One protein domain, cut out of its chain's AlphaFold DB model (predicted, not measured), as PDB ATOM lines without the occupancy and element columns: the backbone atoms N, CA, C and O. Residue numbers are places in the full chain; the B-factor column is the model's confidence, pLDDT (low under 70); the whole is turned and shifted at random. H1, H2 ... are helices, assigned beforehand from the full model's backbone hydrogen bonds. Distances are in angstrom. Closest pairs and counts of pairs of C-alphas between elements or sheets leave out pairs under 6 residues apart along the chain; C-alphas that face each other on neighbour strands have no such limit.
ATOM      1  N   TYR A   2      40.765  26.177  50.282       29.55
ATOM      2  CA  TYR A   2      41.891  25.648  49.515       29.55
ATOM      3  C   TYR A   2      42.115  24.217  49.999       29.55
ATOM      4  O   TYR A   2      42.427  24.013  51.168       29.55
ATOM      5  N   VAL A   3      41.857  23.234  49.140       33.31
ATOM      6  CA  VAL A   3      42.239  21.846  49.404       33.31
ATOM      7  C   VAL A   3      43.672  21.716  48.905       33.31
ATOM      8  O   VAL A   3      43.914  21.823  47.704       33.31
ATOM      9  N   GLU A   4      44.625  21.558  49.822       33.78
ATOM     10  CA  GLU A   4      45.988  21.161  49.471       33.78
ATOM     11  C   GLU A   4      45.941  19.713  48.973       33.78
ATOM     12  O   GLU A   4      45.885  18.769  49.756       33.78
ATOM     13  N   LEU A   5      45.882  19.544  47.652       41.66
ATOM     14  CA  LEU A   5      46.002  18.240  47.009       41.66
ATOM     15  C   LEU A   5      47.463  17.795  47.104       41.66
ATOM     16  O   LEU A   5      48.364  18.482  46.615       41.66
ATOM     17  N   GLY A   6      47.704  16.648  47.736       67.69
ATOM     18  CA  GLY A   6      49.034  16.055  47.788       67.69
ATOM     19  C   GLY A   6      49.476  15.566  46.406       67.69
ATOM     20  O   GLY A   6      48.667  15.365  45.499       67.69
ATOM     21  N   LEU A   7      50.777  15.295  46.237       59.72
ATOM     22  CA  LEU A   7      51.328  14.732  44.992       59.72
ATOM     23  C   LEU A   7      50.582  13.454  44.553       59.72
ATOM     24  O   LEU A   7      50.410  13.207  43.362       59.72
ATOM     25  N   TYR A   8      50.110  12.667  45.523       53.50
ATOM     26  CA  TYR A   8      49.305  11.472  45.290       53.50
ATOM     27  C   TYR A   8      47.944  11.787  44.657       53.50
ATOM     28  O   TYR A   8      47.579  11.164  43.662       53.50
ATOM     29  N   ASP A   9      47.232  12.797  45.160       50.47
ATOM     30  CA  ASP A   9      45.930  13.206  44.625       50.47
ATOM     31  C   ASP A   9      46.069  13.777  43.211       50.47
ATOM     32  O   ASP A   9      45.259  13.489  42.331       50.47
ATOM     33  N   CYS A  10      47.159  14.506  42.949       59.19
ATOM     34  CA  CYS A  10      47.513  14.974  41.611       59.19
ATOM     35  C   CYS A  10      47.774  13.815  40.635       59.19
ATOM     36  O   CYS A  10      47.353  13.881  39.481       59.19
ATOM     37  N   LEU A  11      48.429  12.737  41.081       60.47
ATOM     38  CA  LEU A  11      48.668  11.545  40.258       60.47
ATOM     39  C   LEU A  11      47.381  10.757  39.990       60.47
ATOM     40  O   LEU A  11      47.183  10.290  38.869       60.47
ATOM     41  N   VAL A  12      46.487  10.645  40.976       54.41
ATOM     42  CA  VAL A  12      45.170  10.012  40.802       54.41
ATOM     43  C   VAL A  12      44.308  10.828  39.838       54.41
ATOM     44  O   VAL A  12      43.743  10.264  38.903       54.41
ATOM     45  N   LEU A  13      44.265  12.154  39.984       58.97
ATOM     46  CA  LEU A  13      43.560  13.039  39.054       58.97
ATOM     47  C   LEU A  13      44.143  12.958  37.641       58.97
ATOM     48  O   LEU A  13      43.390  12.837  36.677       58.97
ATOM     49  N   ALA A  14      45.472  12.943  37.501       69.19
ATOM     50  CA  ALA A  14      46.125  12.752  36.211       69.19
ATOM     51  C   ALA A  14      45.777  11.388  35.594       69.19
ATOM     52  O   ALA A  14      45.495  11.318  34.399       69.19
ATOM     53  N   ALA A  15      45.722  10.319  36.394       61.31
ATOM     54  CA  ALA A  15      45.317   8.992  35.941       61.31
ATOM     55  C   ALA A  15      43.837   8.946  35.519       61.31
ATOM     56  O   ALA A  15      43.524   8.353  34.489       61.31
ATOM     57  N   ILE A  16      42.936   9.616  36.247       61.41
ATOM     58  CA  ILE A  16      41.510   9.738  35.899       61.41
ATOM     59  C   ILE A  16      41.327  10.539  34.604       61.41
ATOM     60  O   ILE A  16      40.548  10.137  33.737       61.41
ATOM     61  N   ILE A  17      42.052  11.650  34.438       68.06
ATOM     62  CA  ILE A  17      42.018  12.476  33.221       68.06
ATOM     63  C   ILE A  17      42.578  11.689  32.037       68.06
ATOM     64  O   ILE A  17      41.972  11.660  30.964       68.06
ATOM     65  N   PHE A  18      43.704  11.003  32.231       72.81
ATOM     66  CA  PHE A  18      44.323  10.165  31.211       72.81
ATOM     67  C   PHE A  18      43.415   8.995  30.822       72.81
ATOM     68  O   PHE A  18      43.227   8.739  29.637       72.81
ATOM     69  N   TYR A  19      42.768   8.347  31.792       61.97
ATOM     70  CA  TYR A  19      41.770   7.309  31.548       61.97
ATOM     71  C   TYR A  19      40.555   7.831  30.800       61.97
ATOM     72  O   TYR A  19      40.151   7.225  29.817       61.97
ATOM     73  N   SER A  20      39.989   8.959  31.224       56.47
ATOM     74  CA  SER A  20      38.839   9.568  30.553       56.47
ATOM     75  C   SER A  20      39.192   9.938  29.113       56.47
ATOM     76  O   SER A  20      38.398   9.705  28.207       56.47
ATOM     77  N   SER A  21      40.420  10.408  28.888       67.38
ATOM     78  CA  SER A  21      40.951  10.714  27.559       67.38
ATOM     79  C   SER A  21      41.189   9.456  26.723       67.38
ATOM     80  O   SER A  21      40.844   9.452  25.550       67.38
ATOM     81  N   LEU A  22      41.729   8.376  27.302       65.12
ATOM     82  CA  LEU A  22      41.932   7.091  26.622       65.12
ATOM     83  C   LEU A  22      40.616   6.379  26.321       65.12
ATOM     84  O   LEU A  22      40.472   5.824  25.238       65.12
ATOM     85  N   LYS A  23      39.663   6.408  27.254       53.03
ATOM     86  CA  LYS A  23      38.306   5.893  27.080       53.03
ATOM     87  C   LYS A  23      37.599   6.669  25.982       53.03
ATOM     88  O   LYS A  23      37.110   6.057  25.048       53.03
ATOM     89  N   TRP A  24      37.655   8.000  26.017       62.72
ATOM     90  CA  TRP A  24      37.129   8.833  24.943       62.72
ATOM     91  C   TRP A  24      37.828   8.557  23.606       62.72
ATOM     92  O   TRP A  24      37.153   8.414  22.599       62.72
ATOM     93  N   LEU A  25      39.157   8.400  23.569       59.06
ATOM     94  CA  LEU A  25      39.877   8.061  22.334       59.06
ATOM     95  C   LEU A  25      39.510   6.669  21.808       59.06
ATOM     96  O   LEU A  25      39.398   6.491  20.599       59.06
ATOM     97  N   HIS A  26      39.371   5.686  22.697       58.72
ATOM     98  CA  HIS A  26      38.935   4.331  22.377       58.72
ATOM     99  C   HIS A  26      37.512   4.365  21.817       58.72
ATOM    100  O   HIS A  26      37.272   3.866  20.721       58.72
ATOM    101  N   ASP A  27      36.600   5.038  22.511       48.03
ATOM    102  CA  ASP A  27      35.207   5.175  22.110       48.03
ATOM    103  C   ASP A  27      35.093   5.972  20.803       48.03
ATOM    104  O   ASP A  27      34.357   5.570  19.923       48.03
ATOM    105  N   VAL A  28      35.892   7.017  20.567       50.03
ATOM    106  CA  VAL A  28      35.905   7.763  19.291       50.03
ATOM    107  C   VAL A  28      36.527   6.961  18.143       50.03
ATOM    108  O   VAL A  28      36.066   7.058  17.006       50.03
ATOM    109  N   PHE A 124      53.134  -3.477  43.363       71.19
ATOM    110  CA  PHE A 124      51.898  -3.955  42.763       71.19
ATOM    111  C   PHE A 124      50.900  -4.481  43.804       71.19
ATOM    112  O   PHE A 124      49.736  -4.090  43.786       71.19
ATOM    113  N   SER A 125      51.335  -5.323  44.739       72.00
ATOM    114  CA  SER A 125      50.420  -5.955  45.696       72.00
ATOM    115  C   SER A 125      49.948  -5.005  46.795       72.00
ATOM    116  O   SER A 125      48.779  -5.058  47.160       72.00
ATOM    117  N   GLU A 126      50.814  -4.114  47.286       73.94
ATOM    118  CA  GLU A 126      50.469  -3.234  48.413       73.94
ATOM    119  C   GLU A 126      49.906  -1.871  48.028       73.94
ATOM    120  O   GLU A 126      49.187  -1.281  48.830       73.94
ATOM    121  N   ARG A 127      50.228  -1.347  46.836       78.19
ATOM    122  CA  ARG A 127      49.771  -0.010  46.415       78.19
ATOM    123  C   ARG A 127      48.768  -0.041  45.274       78.19
ATOM    124  O   ARG A 127      47.896   0.817  45.226       78.19
ATOM    125  N   ILE A 128      48.904  -0.990  44.344       80.44
ATOM    126  CA  ILE A 128      48.012  -1.077  43.181       80.44
ATOM    127  C   ILE A 128      46.784  -1.925  43.513       80.44
ATOM    128  O   ILE A 128      45.675  -1.450  43.330       80.44
ATOM    129  N   LEU A 129      46.951  -3.147  44.030       83.06
ATOM    130  CA  LEU A 129      45.825  -4.061  44.295       83.06
ATOM    131  C   LEU A 129      44.959  -3.677  45.510       83.06
ATOM    132  O   LEU A 129      43.870  -4.222  45.676       83.06
ATOM    133  N   THR A 130      45.417  -2.746  46.343       84.19
ATOM    134  CA  THR A 130      44.687  -2.217  47.509       84.19
ATOM    135  C   THR A 130      43.927  -0.926  47.202       84.19
ATOM    136  O   THR A 130      43.042  -0.555  47.967       84.19
ATOM    137  N   ASN A 131      44.237  -0.257  46.086       85.69
ATOM    138  CA  ASN A 131      43.571   0.964  45.647       85.69
ATOM    139  C   ASN A 131      42.640   0.653  44.467       85.69
ATOM    140  O   ASN A 131      43.097   0.328  43.369       85.69
ATOM    141  N   ASP A 132      41.337   0.769  44.703       87.06
ATOM    142  CA  ASP A 132      40.292   0.452  43.730       87.06
ATOM    143  C   ASP A 132      40.342   1.288  42.462       87.06
ATOM    144  O   ASP A 132      40.219   0.723  41.378       87.06
ATOM    145  N   LEU A 133      40.641   2.579  42.567       85.75
ATOM    146  CA  LEU A 133      40.823   3.443  41.405       85.75
ATOM    147  C   LEU A 133      41.974   2.945  40.522       85.75
ATOM    148  O   LEU A 133      41.822   2.849  39.308       85.75
ATOM    149  N   LEU A 134      43.121   2.582  41.105       84.06
ATOM    150  CA  LEU A 134      44.291   2.158  40.333       84.06
ATOM    151  C   LEU A 134      44.090   0.799  39.667       84.06
ATOM    152  O   LEU A 134      44.362   0.657  38.469       84.06
ATOM    153  N   TYR A 135      43.630  -0.211  40.411       86.50
ATOM    154  CA  TYR A 135      43.424  -1.511  39.789       86.50
ATOM    155  C   TYR A 135      42.224  -1.498  38.840       86.50
ATOM    156  O   TYR A 135      42.298  -2.169  37.817       86.50
ATOM    157  N   ASP A 136      41.163  -0.714  39.070       87.38
ATOM    158  CA  ASP A 136      40.045  -0.652  38.120       87.38
ATOM    159  C   ASP A 136      40.492  -0.117  36.759       87.38
ATOM    160  O   ASP A 136      40.104  -0.673  35.730       87.38
ATOM    161  N   LEU A 137      41.381   0.880  36.743       84.62
ATOM    162  CA  LEU A 137      41.988   1.404  35.519       84.62
ATOM    163  C   LEU A 137      42.771   0.336  34.746       84.62
ATOM    164  O   LEU A 137      42.654   0.239  33.526       84.62
ATOM    165  N   ILE A 138      43.553  -0.486  35.446       83.81
ATOM    166  CA  ILE A 138      44.380  -1.538  34.836       83.81
ATOM    167  C   ILE A 138      43.509  -2.710  34.359       83.81
ATOM    168  O   ILE A 138      43.661  -3.224  33.246       83.81
ATOM    169  N   LEU A 139      42.579  -3.148  35.204       87.25
ATOM    170  CA  LEU A 139      41.728  -4.308  34.958       87.25
ATOM    171  C   LEU A 139      40.645  -4.022  33.908       87.25
ATOM    172  O   LEU A 139      40.205  -4.945  33.216       87.25
ATOM    173  N   TRP A 140      40.286  -2.753  33.688       84.56
ATOM    174  CA  TRP A 140      39.374  -2.355  32.616       84.56
ATOM    175  C   TRP A 140      39.852  -2.825  31.235       84.56
ATOM    176  O   TRP A 140      39.071  -3.380  30.465       84.56
ATOM    177  N   PHE A 141      41.148  -2.705  30.939       81.75
ATOM    178  CA  PHE A 141      41.720  -3.118  29.648       81.75
ATOM    179  C   PHE A 141      42.092  -4.603  29.582       81.75
ATOM    180  O   PHE A 141      42.505  -5.109  28.537       81.75
ATOM    181  N   SER A 142      41.953  -5.325  30.691       80.94
ATOM    182  CA  SER A 142      42.300  -6.738  30.746       80.94
ATOM    183  C   SER A 142      41.226  -7.591  30.074       80.94
ATOM    184  O   SER A 142      40.031  -7.442  30.333       80.94
ATOM    185  N   THR A 143      41.654  -8.540  29.235       71.88
ATOM    186  CA  THR A 143      40.743  -9.585  28.741       71.88
ATOM    187  C   THR A 143      40.250 -10.428  29.919       71.88
ATOM    188  O   THR A 143      40.986 -10.592  30.897       71.88
ATOM    189  N   PRO A 144      39.069 -11.056  29.852       71.12
ATOM    190  CA  PRO A 144      38.596 -11.823  31.003       71.12
ATOM    191  C   PRO A 144      39.480 -13.041  31.318       71.12
ATOM    192  O   PRO A 144      39.649 -13.388  32.482       71.12
ATOM    193  N   SER A 145      40.168 -13.615  30.323       66.50
ATOM    194  CA  SER A 145      41.233 -14.607  30.552       66.50
ATOM    195  C   SER A 145      42.377 -14.055  31.412       66.50
ATOM    196  O   SER A 145      42.897 -14.768  32.270       66.50
ATOM    197  N   ALA A 146      42.774 -12.797  31.200       77.44
ATOM    198  CA  ALA A 146      43.790 -12.132  32.012       77.44
ATOM    199  C   ALA A 146      43.279 -11.857  33.433       77.44
ATOM    200  O   ALA A 146      43.990 -12.167  34.386       77.44
ATOM    201  N   LEU A 147      42.030 -11.394  33.581       81.62
ATOM    202  CA  LEU A 147      41.387 -11.215  34.889       81.62
ATOM    203  C   LEU A 147      41.375 -12.525  35.689       81.62
ATOM    204  O   LEU A 147      41.803 -12.553  36.839       81.62
ATOM    205  N   MET A 148      40.957 -13.633  35.070       75.81
ATOM    206  CA  MET A 148      40.916 -14.938  35.738       75.81
ATOM    207  C   MET A 148      42.308 -15.441  36.119       75.81
ATOM    208  O   MET A 148      42.493 -15.929  37.231       75.81
ATOM    209  N   ARG A 149      43.309 -15.305  35.239       76.06
ATOM    210  CA  ARG A 149      44.694 -15.681  35.568       76.06
ATOM    211  C   ARG A 149      45.239 -14.846  36.722       76.06
ATOM    212  O   ARG A 149      45.803 -15.420  37.645       76.06
ATOM    213  N   LEU A 150      45.011 -13.534  36.697       82.12
ATOM    214  CA  LEU A 150      45.426 -12.631  37.765       82.12
ATOM    215  C   LEU A 150      44.733 -12.970  39.090       82.12
ATOM    216  O   LEU A 150      45.391 -13.048  40.118       82.12
ATOM    217  N   SER A 151      43.435 -13.283  39.071       82.88
ATOM    218  CA  SER A 151      42.690 -13.666  40.281       82.88
ATOM    219  C   SER A 151      43.202 -14.943  40.961       82.88
ATOM    220  O   SER A 151      42.786 -15.256  42.073       82.88
ATOM    221  N   ARG A 152      44.069 -15.709  40.284       79.31
ATOM    222  CA  ARG A 152      44.649 -16.964  40.773       79.31
ATOM    223  C   ARG A 152      46.097 -16.822  41.241       79.31
ATOM    224  O   ARG A 152      46.669 -17.824  41.653       79.31
ATOM    225  N   THR A 153      46.700 -15.635  41.159       84.62
ATOM    226  CA  THR A 153      48.102 -15.447  41.564       84.62
ATOM    227  C   THR A 153      48.248 -15.268  43.073       84.62
ATOM    228  O   THR A 153      49.150 -15.853  43.662       84.62
ATOM    229  N   CYS A 154      47.371 -14.486  43.710       83.50
ATOM    230  CA  CYS A 154      47.376 -14.260  45.158       83.50
ATOM    231  C   CYS A 154      46.004 -13.799  45.682       83.50
ATOM    232  O   CYS A 154      45.132 -13.398  44.909       83.50
ATOM    233  N   HIS A 155      45.820 -13.810  47.009       83.75
ATOM    234  CA  HIS A 155      44.570 -13.382  47.655       83.75
ATOM    235  C   HIS A 155      44.221 -11.911  47.392       83.75
ATOM    236  O   HIS A 155      43.058 -11.606  47.135       83.75
ATOM    237  N   ALA A 156      45.209 -11.008  47.396       85.69
ATOM    238  CA  ALA A 156      44.986  -9.594  47.094       85.69
ATOM    239  C   ALA A 156      44.489  -9.399  45.651       85.69
ATOM    240  O   ALA A 156      43.504  -8.706  45.419       85.69
ATOM    241  N   ALA A 157      45.109 -10.083  44.684       85.00
ATOM    242  CA  ALA A 157      44.693 -10.037  43.284       85.00
ATOM    243  C   ALA A 157      43.314 -10.670  43.081       85.00
ATOM    244  O   ALA A 157      42.500 -10.153  42.319       85.00
ATOM    245  N   HIS A 158      43.025 -11.760  43.795       84.31
ATOM    246  CA  HIS A 158      41.703 -12.371  43.816       84.31
ATOM    247  C   HIS A 158      40.632 -11.384  44.293       84.31
ATOM    248  O   HIS A 158      39.620 -11.197  43.616       84.31
ATOM    249  N   ALA A 159      40.872 -10.722  45.428       86.12
ATOM    250  CA  ALA A 159      39.964  -9.729  45.990       86.12
ATOM    251  C   ALA A 159      39.786  -8.528  45.051       86.12
ATOM    252  O   ALA A 159      38.650  -8.163  44.755       86.12
ATOM    253  N   ALA A 160      40.878  -7.973  44.515       88.94
ATOM    254  CA  ALA A 160      40.851  -6.852  43.576       88.94
ATOM    255  C   ALA A 160      40.080  -7.189  42.293       88.94
ATOM    256  O   ALA A 160      39.191  -6.443  41.893       88.94
ATOM    257  N   VAL A 161      40.340  -8.350  41.677       87.19
ATOM    258  CA  VAL A 161      39.611  -8.792  40.477       87.19
ATOM    259  C   VAL A 161      38.134  -9.025  40.782       87.19
ATOM    260  O   VAL A 161      37.285  -8.606  39.999       87.19
ATOM    261  N   ARG A 162      37.794  -9.658  41.912       86.81
ATOM    262  CA  ARG A 162      36.393  -9.861  42.312       86.81
ATOM    263  C   ARG A 162      35.680  -8.521  42.502       86.81
ATOM    264  O   ARG A 162      34.598  -8.327  41.958       86.81
ATOM    265  N   SER A 163      36.320  -7.594  43.208       88.75
ATOM    266  CA  SER A 163      35.853  -6.225  43.433       88.75
ATOM    267  C   SER A 163      35.622  -5.491  42.100       88.75
ATOM    268  O   SER A 163      34.517  -5.023  41.822       88.75
ATOM    269  N   HIS A 164      36.610  -5.527  41.203       89.44
ATOM    270  CA  HIS A 164      36.526  -4.962  39.859       89.44
ATOM    271  C   HIS A 164      35.381  -5.550  39.027       89.44
ATOM    272  O   HIS A 164      34.644  -4.811  38.378       89.44
ATOM    273  N   ILE A 165      35.208  -6.876  39.043       85.81
ATOM    274  CA  ILE A 165      34.134  -7.564  38.316       85.81
ATOM    275  C   ILE A 165      32.767  -7.096  38.823       85.81
ATOM    276  O   ILE A 165      31.908  -6.762  38.010       85.81
ATOM    277  N   THR A 166      32.569  -7.000  40.143       83.44
ATOM    278  CA  THR A 166      31.279  -6.554  40.699       83.44
ATOM    279  C   THR A 166      30.905  -5.131  40.280       83.44
ATOM    280  O   THR A 166      29.733  -4.869  40.012       83.44
ATOM    281  N   ARG A 167      31.884  -4.225  40.150       86.88
ATOM    282  CA  ARG A 167      31.654  -2.855  39.662       86.88
ATOM    283  C   ARG A 167      31.506  -2.777  38.146       86.88
ATOM    284  O   ARG A 167      30.626  -2.080  37.650       86.88
ATOM    285  N   SER A 168      32.346  -3.502  37.411       87.00
ATOM    286  CA  SER A 168      32.395  -3.450  35.944       87.00
ATOM    287  C   SER A 168      31.187  -4.099  35.280       87.00
ATOM    288  O   SER A 168      30.790  -3.684  34.196       87.00
ATOM    289  N   PHE A 169      30.594  -5.104  35.925       89.94
ATOM    290  CA  PHE A 169      29.428  -5.825  35.426       89.94
ATOM    291  C   PHE A 169      28.182  -5.520  36.265       89.94
ATOM    292  O   PHE A 169      27.466  -6.410  36.729       89.94
ATOM    293  N   ASN A 170      27.915  -4.230  36.468       93.12
ATOM    294  CA  ASN A 170      26.733  -3.774  37.185       93.12
ATOM    295  C   ASN A 170      25.493  -3.818  36.277       93.12
ATOM    296  O   ASN A 170      25.231  -2.901  35.495       93.12
TER     297      ASN A 170
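What this domain is: This is residues 2 to 28 and 124 to 170 of the 552 residues of an uncharacterized protein of Phanerochaete carnosa (strain HHB-10118-sp) (UniProt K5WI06). One long helix, H1, runs past one side of a small cluster of four shorter helices and meets it at H3 alone, by a thin contact. In the cluster H3 is on the side toward H1, H5 crosses H3 nearly at a right angle, H4 folds back along part of H5 on the side away from H1, and the short H2 lies near one end of H3 and of H5. Residues 6 to 11 stick out from the rest. The printed part has 74 residues with five named helices, H1 to H5 in chain order, and no named strand; its class is all helix. It is only just loose, close to compact, with a radius of gyration of the C-alphas of 13.7 A and spans of 42 by 33 by 21 A.

Where its parts are: H1, residues 7 to 28, is the longest helix; it begins at C-alpha 7 (51.328, 14.732, 44.992), ends at C-alpha 28 (35.905, 7.763, 19.291) and measures 30.8 A. H3 is residues 132 to 140, 11.5 A long. H5 is residues 155 to 168, 19.6 A long, ending at C-alpha 168 (32.395, -3.450, 35.944). H4 is residues 144 to 150, 9.6 A long, and H2 is residues 124 to 128, 4.9 A long.

How they stand to each other: With residues 12 to 19 alone, H1 only just touches H3, with 3 pairs of C-alphas within 8 A. The closest are the C-alphas of Tyr 19 and Leu 137, 7.1 A apart. The two run the same way at a shallow tilt of 27 degrees. H3 touches H5, about perpendicular at 76 degrees, and the closest C-alphas, of Asp 136 and His 164, are 5.8 A apart. H4 and H5 form a helical hairpin, opposite ways at a shallow tilt of 25 degrees. H5 touches H4 with residues 157 to 161 alone, the closest C-alphas being those of Leu 150 and Ala 157, 6.1 A apart. H2 is close to H3 but not clearly touching it, with the closest C-alphas, of Ile 128 and Leu 134, 5.7 A apart. H1 is apart from H2, H4 and H5. In H1, H2, H3, H4 and H5 every O i to N i+4 pair is within hydrogen-bond range.

The domain as a whole: The two C-alphas farthest apart, of Tyr 2 and Ser 145, are 44.5 A from each other. Residues 29 to 123 are not printed, and C-alphas 28 and 124 are 30.7 A apart across this cut. The links printed whole, H2 to H3, H3 to H4 and H4 to H5, are tight. The mean pLDDT of the printed part is 73.0; residues 2 to 17, 19 to 28 and 145 are under 70.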